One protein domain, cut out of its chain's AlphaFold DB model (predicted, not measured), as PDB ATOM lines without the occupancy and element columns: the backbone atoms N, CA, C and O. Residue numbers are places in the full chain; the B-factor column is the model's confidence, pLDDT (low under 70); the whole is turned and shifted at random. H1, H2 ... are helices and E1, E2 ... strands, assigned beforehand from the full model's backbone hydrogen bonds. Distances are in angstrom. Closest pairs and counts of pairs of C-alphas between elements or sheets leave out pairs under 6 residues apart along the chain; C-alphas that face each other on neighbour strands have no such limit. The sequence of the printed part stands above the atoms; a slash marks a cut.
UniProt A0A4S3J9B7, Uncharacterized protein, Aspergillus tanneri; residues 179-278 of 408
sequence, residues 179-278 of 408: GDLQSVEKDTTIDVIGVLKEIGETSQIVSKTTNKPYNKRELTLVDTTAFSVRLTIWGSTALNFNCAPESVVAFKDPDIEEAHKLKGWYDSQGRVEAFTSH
ATOM      1  N   GLY A 179      86.966   0.469  26.604       85.12
ATOM      2  CA  GLY A 179      86.397  -0.545  27.497       85.12
ATOM      3  C   GLY A 179      87.100  -0.630  28.856       85.12
ATOM      4  O   GLY A 179      86.436  -0.745  29.885       85.12
ATOM      5  N   ASP A 180      88.422  -0.449  28.883       85.19
ATOM      6  CA  ASP A 180      89.233  -0.591  30.097       85.19
ATOM      7  C   ASP A 180      89.214   0.659  30.987       85.19
ATOM      8  O   ASP A 180      89.750   0.642  32.098       85.19
ATOM      9  N   LEU A 181      88.552   1.741  30.557       82.81
ATOM     10  CA  LEU A 181      88.459   2.993  31.318       82.81
ATOM     11  C   LEU A 181      87.815   2.822  32.697       82.81
ATOM     12  O   LEU A 181      88.080   3.627  33.584       82.81
ATOM     13  N   GLN A 182      86.989   1.791  32.898       79.00
ATOM     14  CA  GLN A 182      86.375   1.503  34.201       79.00
ATOM     15  C   GLN A 182      87.393   1.034  35.247       79.00
ATOM     16  O   GLN A 182      87.177   1.232  36.440       79.00
ATOM     17  N   SER A 183      88.491   0.418  34.801       81.94
ATOM     18  CA  SER A 183      89.577  -0.067  35.663       81.94
ATOM     19  C   SER A 183      90.574   1.033  36.041       81.94
ATOM     20  O   SER A 183      91.338   0.884  36.993       81.94
ATOM     21  N   VAL A 184      90.572   2.141  35.297       80.38
ATOM     22  CA  VAL A 184      91.499   3.253  35.488       80.38
ATOM     23  C   VAL A 184      91.013   4.142  36.627       80.38
ATOM     24  O   VAL A 184      89.860   4.574  36.662       80.38
ATOM     25  N   GLU A 185      91.918   4.471  37.547       73.50
ATOM     26  CA  GLU A 185      91.618   5.395  38.634       73.50
ATOM     27  C   GLU A 185      91.285   6.797  38.110       73.50
ATOM     28  O   GLU A 185      91.912   7.325  37.182       73.50
ATOM     29  N   LYS A 186      90.307   7.439  38.756       68.25
ATOM     30  CA  LYS A 186      89.917   8.818  38.454       68.25
ATOM     31  C   LYS A 186      91.124   9.761  38.571       68.25
ATOM     32  O   LYS A 186      91.963   9.600  39.445       68.25
ATOM     33  N   ASP A 187      91.151  10.782  37.713       66.69
ATOM     34  CA  ASP A 187      92.184  11.829  37.652       66.69
ATOM     35  C   ASP A 187      93.564  11.344  37.144       66.69
ATOM     36  O   ASP A 187      94.524  12.115  37.119       66.69
ATOM     37  N   THR A 188      93.648  10.108  36.635       71.31
ATOM     38  CA  THR A 188      94.825   9.586  35.923       71.31
ATOM     39  C   THR A 188      94.898  10.120  34.490       71.31
ATOM     40  O   THR A 188      93.891  10.194  33.783       71.31
ATOM     41  N   THR A 189      96.100  10.468  34.027       70.06
ATOM     42  CA  THR A 189      96.351  10.815  32.622       70.06
ATOM     43  C   THR A 189      96.522   9.553  31.782       70.06
ATOM     44  O   THR A 189      97.356   8.696  32.074       70.06
ATOM     45  N   ILE A 190      95.733   9.446  30.717       77.56
ATOM     46  CA  ILE A 190      95.742   8.312  29.792       77.56
ATOM     47  C   ILE A 190      95.802   8.803  28.349       77.56
ATOM     48  O   ILE A 190      95.289   9.882  28.036       77.56
ATOM     49  N   ASP A 191      96.396   7.994  27.477       78.69
ATOM     50  CA  ASP A 191      96.333   8.201  26.035       78.69
ATOM     51  C   ASP A 191      95.157   7.376  25.494       78.69
ATOM     52  O   ASP A 191      95.040   6.191  25.795       78.69
ATOM     53  N   VAL A 192      94.271   7.986  24.706       80.62
ATOM     54  CA  VAL A 192      93.117   7.300  24.099       80.62
ATOM     55  C   VAL A 192      93.073   7.619  22.612       80.62
ATOM     56  O   VAL A 192      93.339   8.751  22.196       80.62
ATOM     57  N   ILE A 193      92.720   6.608  21.825       85.19
ATOM     58  CA  ILE A 193      92.447   6.703  20.394       85.19
ATOM     59  C   ILE A 193      91.026   6.202  20.135       85.19
ATOM     60  O   ILE A 193      90.591   5.221  20.735       85.19
ATOM     61  N   GLY A 194      90.284   6.890  19.272       86.06
ATOM     62  CA  GLY A 194      88.907   6.515  18.963       86.06
ATOM     63  C   GLY A 194      88.395   7.160  17.682       86.06
ATOM     64  O   GLY A 194      88.923   8.171  17.222       86.06
ATOM     65  N   VAL A 195      87.346   6.580  17.102       87.44
ATOM     66  CA  VAL A 195      86.602   7.180  15.996       87.44
ATOM     67  C   VAL A 195      85.606   8.174  16.562       87.44
ATOM     68  O   VAL A 195      84.867   7.883  17.503       87.44
ATOM     69  N   LEU A 196      85.574   9.360  15.970       88.50
ATOM     70  CA  LEU A 196      84.619  10.397  16.302       88.50
ATOM     71  C   LEU A 196      83.242  10.044  15.742       88.50
ATOM     72  O   LEU A 196      83.020  10.114  14.537       88.50
ATOM     73  N   LYS A 197      82.310   9.686  16.621       87.31
ATOM     74  CA  LYS A 197      80.938   9.346  16.241       87.31
ATOM     75  C   LYS A 197      80.041  10.576  16.163       87.31
ATOM     76  O   LYS A 197      79.302  10.741  15.201       87.31
ATOM     77  N   GLU A 198      80.108  11.436  17.175       87.12
ATOM     78  CA  GLU A 198      79.229  12.600  17.298       87.12
ATOM     79  C   GLU A 198      79.999  13.808  17.829       87.12
ATOM     80  O   GLU A 198      80.910  13.675  18.652       87.12
ATOM     81  N   ILE A 199      79.617  14.990  17.352       89.38
ATOM     82  CA  ILE A 199      80.178  16.277  17.750       89.38
ATOM     83  C   ILE A 199      79.030  17.105  18.313       89.38
ATOM     84  O   ILE A 199      78.104  17.456  17.589       89.38
ATOM     85  N   GLY A 200      79.096  17.416  19.602       86.19
ATOM     86  CA  GLY A 200      78.170  18.338  20.243       86.19
ATOM     87  C   GLY A 200      78.447  19.790  19.853       86.19
ATOM     88  O   GLY A 200      79.534  20.148  19.392       86.19
ATOM     89  N   GLU A 201      77.468  20.656  20.082       88.06
ATOM     90  CA  GLU A 201      77.613  22.094  19.860       88.06
ATOM     91  C   GLU A 201      78.551  22.741  20.895       88.06
ATOM     92  O   GLU A 201      78.758  22.231  22.003       88.06
ATOM     93  N   THR A 202      79.144  23.888  20.545       88.44
ATOM     94  CA  THR A 202      79.922  24.662  21.523       88.44
ATOM     95  C   THR A 202      78.977  25.349  22.496       88.44
ATOM     96  O   THR A 202      78.164  26.177  22.102       88.44
ATOM     97  N   SER A 203      79.153  25.066  23.780       87.31
ATOM     98  CA  SER A 203      78.509  25.775  24.881       87.31
ATOM     99  C   SER A 203      79.538  26.613  25.637       87.31
ATOM    100  O   SER A 203      80.728  26.309  25.637       87.31
ATOM    101  N   GLN A 204      79.097  27.680  26.294       85.00
ATOM    102  CA  GLN A 204      79.946  28.463  27.186       85.00
ATOM    103  C   GLN A 204      79.541  28.173  28.628       85.00
ATOM    104  O   GLN A 204      78.364  28.251  28.972       85.00
ATOM    105  N   ILE A 205      80.510  27.834  29.477       83.31
ATOM    106  CA  ILE A 205      80.288  27.648  30.912       83.31
ATOM    107  C   ILE A 205      81.128  28.645  31.701       83.31
ATOM    108  O   ILE A 205      82.280  28.907  31.362       83.31
ATOM    109  N   VAL A 206      80.580  29.192  32.780       82.06
ATOM    110  CA  VAL A 206      81.339  30.049  33.697       82.06
ATOM    111  C   VAL A 206      81.940  29.175  34.796       82.06
ATOM    112  O   VAL A 206      81.238  28.403  35.448       82.06
ATOM    113  N   SER A 207      83.258  29.262  34.986       74.12
ATOM    114  CA  SER A 207      83.945  28.556  36.072       74.12
ATOM    115  C   SER A 207      83.460  29.065  37.425       74.12
ATOM    116  O   SER A 207      83.555  30.259  37.693       74.12
ATOM    117  N   LYS A 208      83.018  28.152  38.297       70.94
ATOM    118  CA  LYS A 208      82.556  28.482  39.656       70.94
ATOM    119  C   LYS A 208      83.653  29.097  40.529       70.94
ATOM    120  O   LYS A 208      83.363  29.945  41.355       70.94
ATOM    121  N   THR A 209      84.907  28.693  40.327       66.31
ATOM    122  CA  THR A 209      86.035  29.144  41.157       66.31
ATOM    123  C   THR A 209      86.637  30.458  40.655       66.31
ATOM    124  O   THR A 209      87.046  31.296  41.447       66.31
ATOM    125  N   THR A 210      86.715  30.664  39.334       72.25
ATOM    126  CA  THR A 210      87.391  31.845  38.758       72.25
ATOM    127  C   THR A 210      86.441  32.876  38.153       72.25
ATOM    128  O   THR A 210      86.920  33.894  37.665       72.25
ATOM    129  N   ASN A 211      85.130  32.607  38.104       74.75
ATOM    130  CA  ASN A 211      84.105  33.426  37.434       74.75
ATOM    131  C   ASN A 211      84.429  33.796  35.971       74.75
ATOM    132  O   ASN A 211      83.883  34.741  35.410       74.75
ATOM    133  N   LYS A 212      85.321  33.032  35.328       79.12
ATOM    134  CA  LYS A 212      85.726  33.233  33.931       79.12
ATOM    135  C   LYS A 212      84.904  32.325  33.016       79.12
ATOM    136  O   LYS A 212      84.766  31.142  33.345       79.12
ATOM    137  N   PRO A 213      84.391  32.837  31.884       80.81
ATOM    138  CA  PRO A 213      83.722  32.013  30.894       80.81
ATOM    139  C   PRO A 213      84.734  31.167  30.107       80.81
ATOM    140  O   PRO A 213      85.761  31.667  29.650       80.81
ATOM    141  N   TYR A 214      84.421  29.888  29.924       83.06
ATOM    142  CA  TYR A 214      85.172  28.927  29.125       83.06
ATOM    143  C   TYR A 214      84.254  28.297  28.082       83.06
ATOM    144  O   TYR A 214      83.141  27.876  28.394       83.06
ATOM    145  N   ASN A 215      84.738  28.194  26.846       86.00
ATOM    146  CA  ASN A 215      84.047  27.439  25.807       86.00
ATOM    147  C   ASN A 215      84.274  25.944  26.027       86.00
ATOM    148  O   ASN A 215      85.396  25.517  26.305       86.00
ATOM    149  N   LYS A 216      83.204  25.174  25.894       87.19
ATOM    150  CA  LYS A 216      83.109  23.736  26.095       87.19
ATOM    151  C   LYS A 216      82.498  23.122  24.845       87.19
ATOM    152  O   LYS A 216      81.483  23.611  24.358       87.19
ATOM    153  N   ARG A 217      83.065  22.028  24.351       87.31
ATOM    154  CA  ARG A 217      82.430  21.204  23.317       87.31
ATOM    155  C   ARG A 217      82.580  19.735  23.694       87.31
ATOM    156  O   ARG A 217      83.619  19.335  24.216       87.31
ATOM    157  N   GLU A 218      81.526  18.959  23.489       87.25
ATOM    158  CA  GLU A 218      81.508  17.527  23.798       87.25
ATOM    159  C   GLU A 218      81.681  16.716  22.516       87.25
ATOM    160  O   GLU A 218      81.089  17.041  21.493       87.25
ATOM    161  N   LEU A 219      82.509  15.680  22.570       88.38
ATOM    162  CA  LEU A 219      82.782  14.746  21.486       88.38
ATOM    163  C   LEU A 219      82.445  13.335  21.966       88.38
ATOM    164  O   LEU A 219      82.801  12.966  23.085       88.38
ATOM    165  N   THR A 220      81.810  12.532  21.122       88.75
ATOM    166  CA  THR A 220      81.566  11.113  21.399       88.75
ATOM    167  C   THR A 220      82.567  10.283  20.611       88.75
ATOM    168  O   THR A 220      82.533  10.279  19.379       88.75
ATOM    169  N   LEU A 221      83.454   9.586  21.321       87.75
ATOM    170  CA  LEU A 221      84.447   8.687  20.739       87.75
ATOM    171  C   LEU A 221      84.022   7.233  20.926       87.75
ATOM    172  O   LEU A 221      83.459   6.881  21.965       87.75
ATOM    173  N   VAL A 222      84.321   6.404  19.931       89.44
ATOM    174  CA  VAL A 222      84.086   4.957  19.941       89.44
ATOM    175  C   VAL A 222      85.336   4.198  19.509       89.44
ATOM    176  O   VAL A 222      86.154   4.730  18.760       89.44
ATOM    177  N   ASP A 223      85.493   2.961  19.960       88.12
ATOM    178  CA  ASP A 223      86.615   2.095  19.589       88.12
ATOM    179  C   ASP A 223      86.157   0.655  19.305       88.12
ATOM    180  O   ASP A 223      84.966   0.339  19.355       88.12
ATOM    181  N   THR A 224      87.125  -0.228  19.045       87.44
ATOM    182  CA  THR A 224      86.915  -1.662  18.784       87.44
ATOM    183  C   THR A 224      86.290  -2.424  19.951       87.44
ATOM    184  O   THR A 224      85.904  -3.574  19.775       87.44
ATOM    185  N   THR A 225      86.213  -1.833  21.146       86.44
ATOM    186  CA  THR A 225      85.599  -2.471  22.320       86.44
ATOM    187  C   THR A 225      84.080  -2.295  22.357       86.44
ATOM    188  O   THR A 225      83.441  -2.745  23.304       86.44
ATOM    189  N   ALA A 226      83.490  -1.655  21.339       84.88
ATOM    190  CA  ALA A 226      82.063  -1.342  21.256       84.88
ATOM    191  C   ALA A 226      81.551  -0.458  22.413       84.88
ATOM    192  O   ALA A 226      80.346  -0.361  22.670       84.88
ATOM    193  N   PHE A 227      82.455   0.264  23.079       85.50
ATOM    194  CA  PHE A 227      82.109   1.278  24.066       85.50
ATOM    195  C   PHE A 227      82.174   2.680  23.459       85.50
ATOM    196  O   PHE A 227      82.998   2.980  22.597       85.50
ATOM    197  N   SER A 228      81.294   3.562  23.935       87.44
ATOM    198  CA  SER A 228      81.351   4.993  23.629       87.44
ATOM    199  C   SER A 228      81.693   5.801  24.876       87.44
ATOM    200  O   SER A 228      81.090   5.602  25.940       87.44
ATOM    201  N   VAL A 229      82.606   6.758  24.733       86.94
ATOM    202  CA  VAL A 229      82.990   7.700  25.790       86.94
ATOM    203  C   VAL A 229      82.749   9.138  25.346       86.94
ATOM    204  O   VAL A 229      82.982   9.504  24.195       86.94
ATOM    205  N   ARG A 230      82.282   9.967  26.284       86.31
ATOM    206  CA  ARG A 230      82.147  11.412  26.086       86.31
ATOM    207  C   ARG A 230      83.438  12.100  26.499       86.31
ATOM    208  O   ARG A 230      83.815  12.060  27.669       86.31
ATOM    209  N   LEU A 231      84.082  12.761  25.549       84.44
ATOM    210  CA  LEU A 231      85.271  13.570  25.753       84.44
ATOM    211  C   LEU A 231      84.898  15.050  25.672       84.44
ATOM    212  O   LEU A 231      84.200  15.479  24.761       84.44
ATOM    213  N   THR A 232      85.362  15.851  26.628       84.50
ATOM    214  CA  THR A 232      85.115  17.299  26.630       84.50
ATOM    215  C   THR A 232      86.378  18.053  26.236       84.50
ATOM    216  O   THR A 232      87.403  17.929  26.904       84.50
ATOM    217  N   ILE A 233      86.286  18.880  25.194       85.31
ATOM    218  CA  ILE A 233      87.333  19.828  24.797       85.31
ATOM    219  C   ILE A 233      86.985  21.245  25.264       85.31
ATOM    220  O   ILE A 233      85.813  21.609  25.392       85.31
ATOM    221  N   TRP A 234      88.017  22.056  25.504       83.44
ATOM    222  CA  TRP A 234      87.891  23.374  26.131       83.44
ATOM    223  C   TRP A 234      88.570  24.485  25.323       83.44
ATOM    224  O   TRP A 234      89.503  24.242  24.557       83.44
ATOM    225  N   GLY A 235      88.130  25.727  25.532       83.38
ATOM    226  CA  GLY A 235      88.824  26.933  25.074       83.38
ATOM    227  C   GLY A 235      88.829  27.119  23.555       83.38
ATOM    228  O   GLY A 235      87.805  26.950  22.895       83.38
ATOM    229  N   SER A 236      89.981  27.509  23.003       80.31
ATOM    230  CA  SER A 236      90.164  27.711  21.559       80.31
ATOM    231  C   SER A 236      90.022  26.410  20.774       80.31
ATOM    232  O   SER A 236      89.441  26.424  19.693       80.31
ATOM    233  N   THR A 237      90.461  25.278  21.335       81.94
ATOM    234  CA  THR A 237      90.264  23.957  20.729       81.94
ATOM    235  C   THR A 237      88.781  23.663  20.549       81.94
ATOM    236  O   THR A 237      88.401  23.190  19.493       81.94
ATOM    237  N   ALA A 238      87.920  24.018  21.512       84.94
ATOM    238  CA  ALA A 238      86.469  23.842  21.388       84.94
ATOM    239  C   ALA A 238      85.817  24.727  20.309       84.94
ATOM    240  O   ALA A 238      84.805  24.333  19.736       84.94
ATOM    241  N   LEU A 239      86.371  25.914  20.037       83.12
ATOM    242  CA  LEU A 239      85.875  26.822  18.993       83.12
ATOM    243  C   LEU A 239      86.333  26.390  17.598       83.12
ATOM    244  O   LEU A 239      85.533  26.340  16.671       83.12
ATOM    245  N   ASN A 240      87.615  26.049  17.478       82.94
ATOM    246  CA  ASN A 240      88.271  25.766  16.205       82.94
ATOM    247  C   ASN A 240      88.227  24.278  15.824       82.94
ATOM    248  O   ASN A 240      88.861  23.877  14.851       82.94
ATOM    249  N   PHE A 241      87.520  23.443  16.590       82.94
ATOM    250  CA  PHE A 241      87.404  22.022  16.284       82.94
ATOM    251  C   PHE A 241      86.592  21.827  15.000       82.94
ATOM    252  O   PHE A 241      85.377  22.026  14.997       82.94
ATOM    253  N   ASN A 242      87.274  21.435  13.926       79.56
ATOM    254  CA  ASN A 242      86.695  21.228  12.602       79.56
ATOM    255  C   ASN A 242      87.087  19.851  12.042       79.56
ATOM    256  O   ASN A 242      87.723  19.740  10.997       79.56
ATOM    257  N   CYS A 243      86.779  18.796  12.794       80.44
ATOM    258  CA  CYS A 243      86.978  17.417  12.358       80.44
ATOM    259  C   CYS A 243      85.642  16.843  11.873       80.44
ATOM    260  O   CYS A 243      84.615  17.098  12.500       80.44
ATOM    261  N   ALA A 244      85.637  16.084  10.775       81.38
ATOM    262  CA  ALA A 244      84.423  15.432  10.295       81.38
ATOM    263  C   ALA A 244      84.064  14.227  11.189       81.38
ATOM    264  O   ALA A 244      84.977  13.525  11.644       81.38
ATOM    265  N   PRO A 245      82.769  13.929  11.407       82.50
ATOM    266  CA  PRO A 245      82.351  12.640  11.954       82.50
ATOM    267  C   PRO A 245      82.967  11.481  11.152       82.50
ATOM    268  O   PRO A 245      83.277  11.636   9.973       82.50
ATOM    269  N   GLU A 246      83.161  10.325  11.786       83.19
ATOM    270  CA  GLU A 246      83.851   9.138  11.242       83.19
ATOM    271  C   GLU A 246      85.375   9.285  11.040       83.19
ATOM    272  O   GLU A 246      86.030   8.407  10.460       83.19
ATOM    273  N   SER A 247      85.965  10.383  11.518       82.94
ATOM    274  CA  SER A 247      87.419  10.564  11.545       82.94
ATOM    275  C   SER A 247      88.029   9.912  12.782       82.94
ATOM    276  O   SER A 247      87.430   9.916  13.860       82.94
ATOM    277  N   VAL A 248      89.242   9.376  12.644       82.62
ATOM    278  CA  VAL A 248      90.009   8.880  13.791       82.62
ATOM    279  C   VAL A 248      90.624  10.069  14.515       82.62
ATOM    280  O   VAL A 248      91.282  10.906  13.899       82.62
ATOM    281  N   VAL A 249      90.399  10.148  15.822       79.62
ATOM    282  CA  VAL A 249      90.947  11.191  16.685       79.62
ATOM    283  C   VAL A 249      91.938  10.541  17.643       79.62
ATOM    284  O   VAL A 249      91.568   9.734  18.497       79.62
ATOM    285  N   ALA A 250      93.205  10.924  17.502       71.25
ATOM    286  CA  ALA A 250      94.278  10.629  18.439       71.25
ATOM    287  C   ALA A 250      94.827  11.961  18.960       71.25
ATOM    288  O   ALA A 250      95.191  12.841  18.181       71.25
ATOM    289  N   PHE A 251      94.896  12.139  20.278       62.94
ATOM    290  CA  PHE A 251      95.255  13.428  20.887       62.94
ATOM    291  C   PHE A 251      96.763  13.754  20.876       62.94
ATOM    292  O   PHE A 251      97.223  14.558  21.687       62.94
ATOM    293  N   LYS A 252      97.542  13.186  19.945       53.31
ATOM    294  CA  LYS A 252      98.956  13.556  19.764       53.31
ATOM    295  C   LYS A 252      99.535  13.362  18.357       53.31
ATOM    296  O   LYS A 252     100.497  14.057  18.066       53.31
ATOM    297  N   ASP A 253      98.989  12.489  17.510       44.81
ATOM    298  CA  ASP A 253      99.382  12.367  16.093       44.81
ATOM    299  C   ASP A 253      98.368  11.473  15.347       44.81
ATOM    300  O   ASP A 253      98.083  10.380  15.845       44.81
ATOM    301  N   PRO A 254      97.767  11.902  14.221       52.06
ATOM    302  CA  PRO A 254      96.849  11.065  13.449       52.06
ATOM    303  C   PRO A 254      97.533   9.995  12.576       52.06
ATOM    304  O   PRO A 254      96.843   9.055  12.180       52.06
ATOM    305  N   ASP A 255      98.834  10.101  12.271       58.62
ATOM    306  CA  ASP A 255      99.537   9.172  11.362       58.62
ATOM    307  C   ASP A 255     100.226   8.026  12.124       58.62
ATOM    308  O   ASP A 255     101.450   7.930  12.220       58.62
ATOM    309  N   ILE A 256      99.410   7.165  12.734       71.38
ATOM    310  CA  ILE A 256      99.854   5.996  13.506       71.38
ATOM    311  C   ILE A 256      99.172   4.722  13.001       71.38
ATOM    312  O   ILE A 256      98.018   4.735  12.566       71.38
ATOM    313  N   GLU A 257      99.873   3.588  13.075       74.44
ATOM    314  CA  GLU A 257      99.373   2.296  12.582       74.44
ATOM    315  C   GLU A 257      98.053   1.899  13.268       74.44
ATOM    316  O   GLU A 257      97.131   1.382  12.632       74.44
ATOM    317  N   GLU A 258      97.926   2.200  14.560       73.94
ATOM    318  CA  GLU A 258      96.716   1.995  15.352       73.94
ATOM    319  C   GLU A 258      95.527   2.797  14.810       73.94
ATOM    320  O   GLU A 258      94.409   2.279  14.787       73.94
ATOM    321  N   ALA A 259      95.748   4.018  14.309       74.12
ATOM    322  CA  ALA A 259      94.692   4.826  13.703       74.12
ATOM    323  C   ALA A 259      94.180   4.188  12.409       74.12
ATOM    324  O   ALA A 259      92.970   4.125  12.183       74.12
ATOM    325  N   HIS A 260      95.079   3.649  11.583       77.25
ATOM    326  CA  HIS A 260      94.705   2.955  10.351       77.25
ATOM    327  C   HIS A 260      93.939   1.656  10.631       77.25
ATOM    328  O   HIS A 260      92.929   1.388   9.975       77.25
ATOM    329  N   LYS A 261      94.355   0.885  11.647       82.44
ATOM    330  CA  LYS A 261      93.619  -0.304  12.118       82.44
ATOM    331  C   LYS A 261      92.207   0.059  12.570       82.44
ATOM    332  O   LYS A 261      91.244  -0.580  12.149       82.44
ATOM    333  N   LEU A 262      92.085   1.110  13.380       80.25
ATOM    334  CA  LEU A 262      90.803   1.583  13.892       80.25
ATOM    335  C   LEU A 262      89.886   2.065  12.757       80.25
ATOM    336  O   LEU A 262      88.699   1.743  12.749       80.25
ATOM    337  N   LYS A 263      90.437   2.782  11.767       79.88
ATOM    338  CA  LYS A 263      89.692   3.218  10.580       79.88
ATOM    339  C   LYS A 263      89.165   2.028   9.777       79.88
ATOM    340  O   LYS A 263      87.979   1.997   9.463       79.88
ATOM    341  N   GLY A 264      90.016   1.038   9.501       79.12
ATOM    342  CA  GLY A 264      89.628  -0.168   8.766       79.12
ATOM    343  C   GLY A 264      88.546  -0.986   9.481       79.12
ATOM    344  O   GLY A 264      87.603  -1.466   8.848       79.12
ATOM    345  N   TRP A 265      88.628  -1.104  10.808       86.38
ATOM    346  CA  TRP A 265      87.575  -1.733  11.607       86.38
ATOM    347  C   TRP A 265      86.260  -0.935  11.565       86.38
ATOM    348  O   TRP A 265      85.194  -1.510  11.334       86.38
ATOM    349  N   TYR A 266      86.314   0.389  11.722       82.88
ATOM    350  CA  TYR A 266      85.104   1.212  11.721       82.88
ATOM    351  C   TYR A 266      84.398   1.192  10.362       82.88
ATOM    352  O   TYR A 266      83.180   1.035  10.308       82.88
ATOM    353  N   ASP A 267      85.158   1.269   9.265       83.06
ATOM    354  CA  ASP A 267      84.622   1.221   7.902       83.06
ATOM    355  C   ASP A 267      83.998  -0.133   7.539       83.06
ATOM    356  O   ASP A 267      83.080  -0.173   6.721       83.06
ATOM    357  N   SER A 268      84.460  -1.229   8.147       81.12
ATOM    358  CA  SER A 268      83.959  -2.579   7.864       81.12
ATOM    359  C   SER A 268      82.789  -3.003   8.754       81.12
ATOM    360  O   SER A 268      81.828  -3.581   8.249       81.12
ATOM    361  N   GLN A 269      82.864  -2.749  10.063       80.00
ATOM    362  CA  GLN A 269      81.916  -3.281  11.053       80.00
ATOM    363  C   GLN A 269      81.401  -2.210  12.025       80.00
ATOM    364  O   GLN A 269      80.204  -2.176  12.316       80.00
ATOM    365  N   GLY A 270      82.263  -1.288  12.468       76.31
ATOM    366  CA  GLY A 270      81.922  -0.326  13.524       76.31
ATOM    367  C   GLY A 270      80.812   0.676  13.172       76.31
ATOM    368  O   GLY A 270      80.120   1.149  14.070       76.31
ATOM    369  N   ARG A 271      80.569   0.979  11.883       77.19
ATOM    370  CA  ARG A 271      79.475   1.886  11.461       77.19
ATOM    371  C   ARG A 271      78.075   1.388  11.831       77.19
ATOM    372  O   ARG A 271      77.188   2.203  12.071       77.19
ATOM    373  N   VAL A 272      77.864   0.073  11.814       76.25
ATOM    374  CA  VAL A 272      76.539  -0.549  12.014       76.25
ATOM    375  C   VAL A 272      76.348  -0.992  13.470       76.25
ATOM    376  O   VAL A 272      75.241  -1.325  13.889       76.25
ATOM    377  N   GLU A 273      77.419  -0.977  14.260       79.06
ATOM    378  CA  GLU A 273      77.428  -1.489  15.621       79.06
ATOM    379  C   GLU A 273      76.776  -0.512  16.619       79.06
ATOM    380  O   GLU A 273      76.907   0.716  16.543       79.06
ATOM    381  N   ALA A 274      76.031  -1.071  17.575       78.00
ATOM    382  CA  ALA A 274      75.475  -0.315  18.687       78.00
ATOM    383  C   ALA A 274      76.523  -0.224  19.802       78.00
ATOM    384  O   ALA A 274      77.023  -1.240  20.272       78.00
ATOM    385  N   PHE A 275      76.828   0.995  20.243       81.19
ATOM    386  CA  PHE A 275      77.858   1.235  21.251       81.19
ATOM    387  C   PHE A 275      77.247   1.414  22.634       81.19
ATOM    388  O   PHE A 275      76.304   2.193  22.805       81.19
ATOM    389  N   THR A 276      77.827   0.757  23.635       78.81
ATOM    390  CA  THR A 276      77.420   0.936  25.030       78.81
ATOM    391  C   THR A 276      78.093   2.180  25.594       78.81
ATOM    392  O   THR A 276      79.319   2.292  25.618       78.81
ATOM    393  N   SER A 277      77.308   3.153  26.057       74.38
ATOM    394  CA  SER A 277      77.882   4.329  26.710       74.38
ATOM    395  C   SER A 277      78.275   4.020  28.150       74.38
ATOM    396  O   SER A 277      77.470   3.491  28.915       74.38
ATOM    397  N   HIS A 278      79.470   4.460  28.560       64.75
ATOM    398  CA  HIS A 278      79.860   4.476  29.984       64.75
ATOM    399  C   HIS A 278      78.940   5.364  30.839       64.75
ATOM    400  O   HIS A 278      78.966   5.311  32.063       64.75
TER     401      HIS A 278
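This is residues 179 to 278 of the 408 residues of an uncharacterized protein of Aspergillus tanneri (UniProt A0A4S3J9B7). What is the main shape? A long, strongly twisted sheet is built on the hairpin E3 and E4, with E1 and E2 beside opposite ends of E3 and E5 beyond E1. H3 packs over E1 and E5 near one end, the short H2 packs on E3 towards the other, and residues 207 to 212 stick out past the hairpin E2 and E3. What is it made of? The printed part has 100 residues with three named helices and five named strands, along the chain H1, then the strands E1 to E4, then H2, E5 and H3; the class is mixed, helices and strands, and the branched sheet has the antiparallel neighbour pairs E1 and E3, E1 and E5, E2 and E3, and E3 and E4. It is only just compact, close to loose, with a radius of gyration of the C-alphas of 14.7 A and spans of 46 by 31 by 25 A.

Which strand has three neighbours? E3, residues 213 to 222, has E1, residues 193 to 199, and E2, residues 203 to 206, on one side and E4, residues 227 to 234, on the other side. E2, E3 and E4 form a meander, each strand the antiparallel neighbour of the one before. Which backbone atoms pair? Within hydrogen-bond range are N 197 and O 220 of E1 and E3, 2.8 A, N 205 and O 214 of E2 and E3, 2.8 A, and N 219 and O 231 of E3 and E4, 2.8 A; E5, residues 248 to 250, is antiparallel to E1, with N 249 and O 194 at 2.8 A. Where are the helices? H3, residues 257 to 270, is over E1 and E5 at a height over the sheet of 8.5 A, and its closest C-alphas to E5 are those of Ala 259 and Val 248, 6.2 A. H2, residues 235 to 240, stands up from the sheet at 43 degrees, its closest C-alphas to E3 being those of Gly 235 and Asn 215, 4.9 A. H1, residues 179 to 182, only grazes the sheet; every O i to N i+4 pair is within hydrogen-bond range in H2 and H3, and H1 is too short for one.

How long are the elements? From first to last C-alpha E3 measures 29.2 A, E4 22.9 A, H3 17.7 A and E1 15.8 A. Where are the anchors? C-alpha 179 begins H1 at (86.397, -0.545, 27.497), and C-alpha 270 ends H3 at (81.922, -0.326, 13.524).

How far does it reach? The two C-alphas farthest apart, those of Asn 211 and Ser 268, are 46.6 A apart. Are there cuts or long links? The printed part has no cut, and no link is long. Where is confidence low? The pLDDT is under 70 at residues 186 to 187, 209, 251 to 255 and 278.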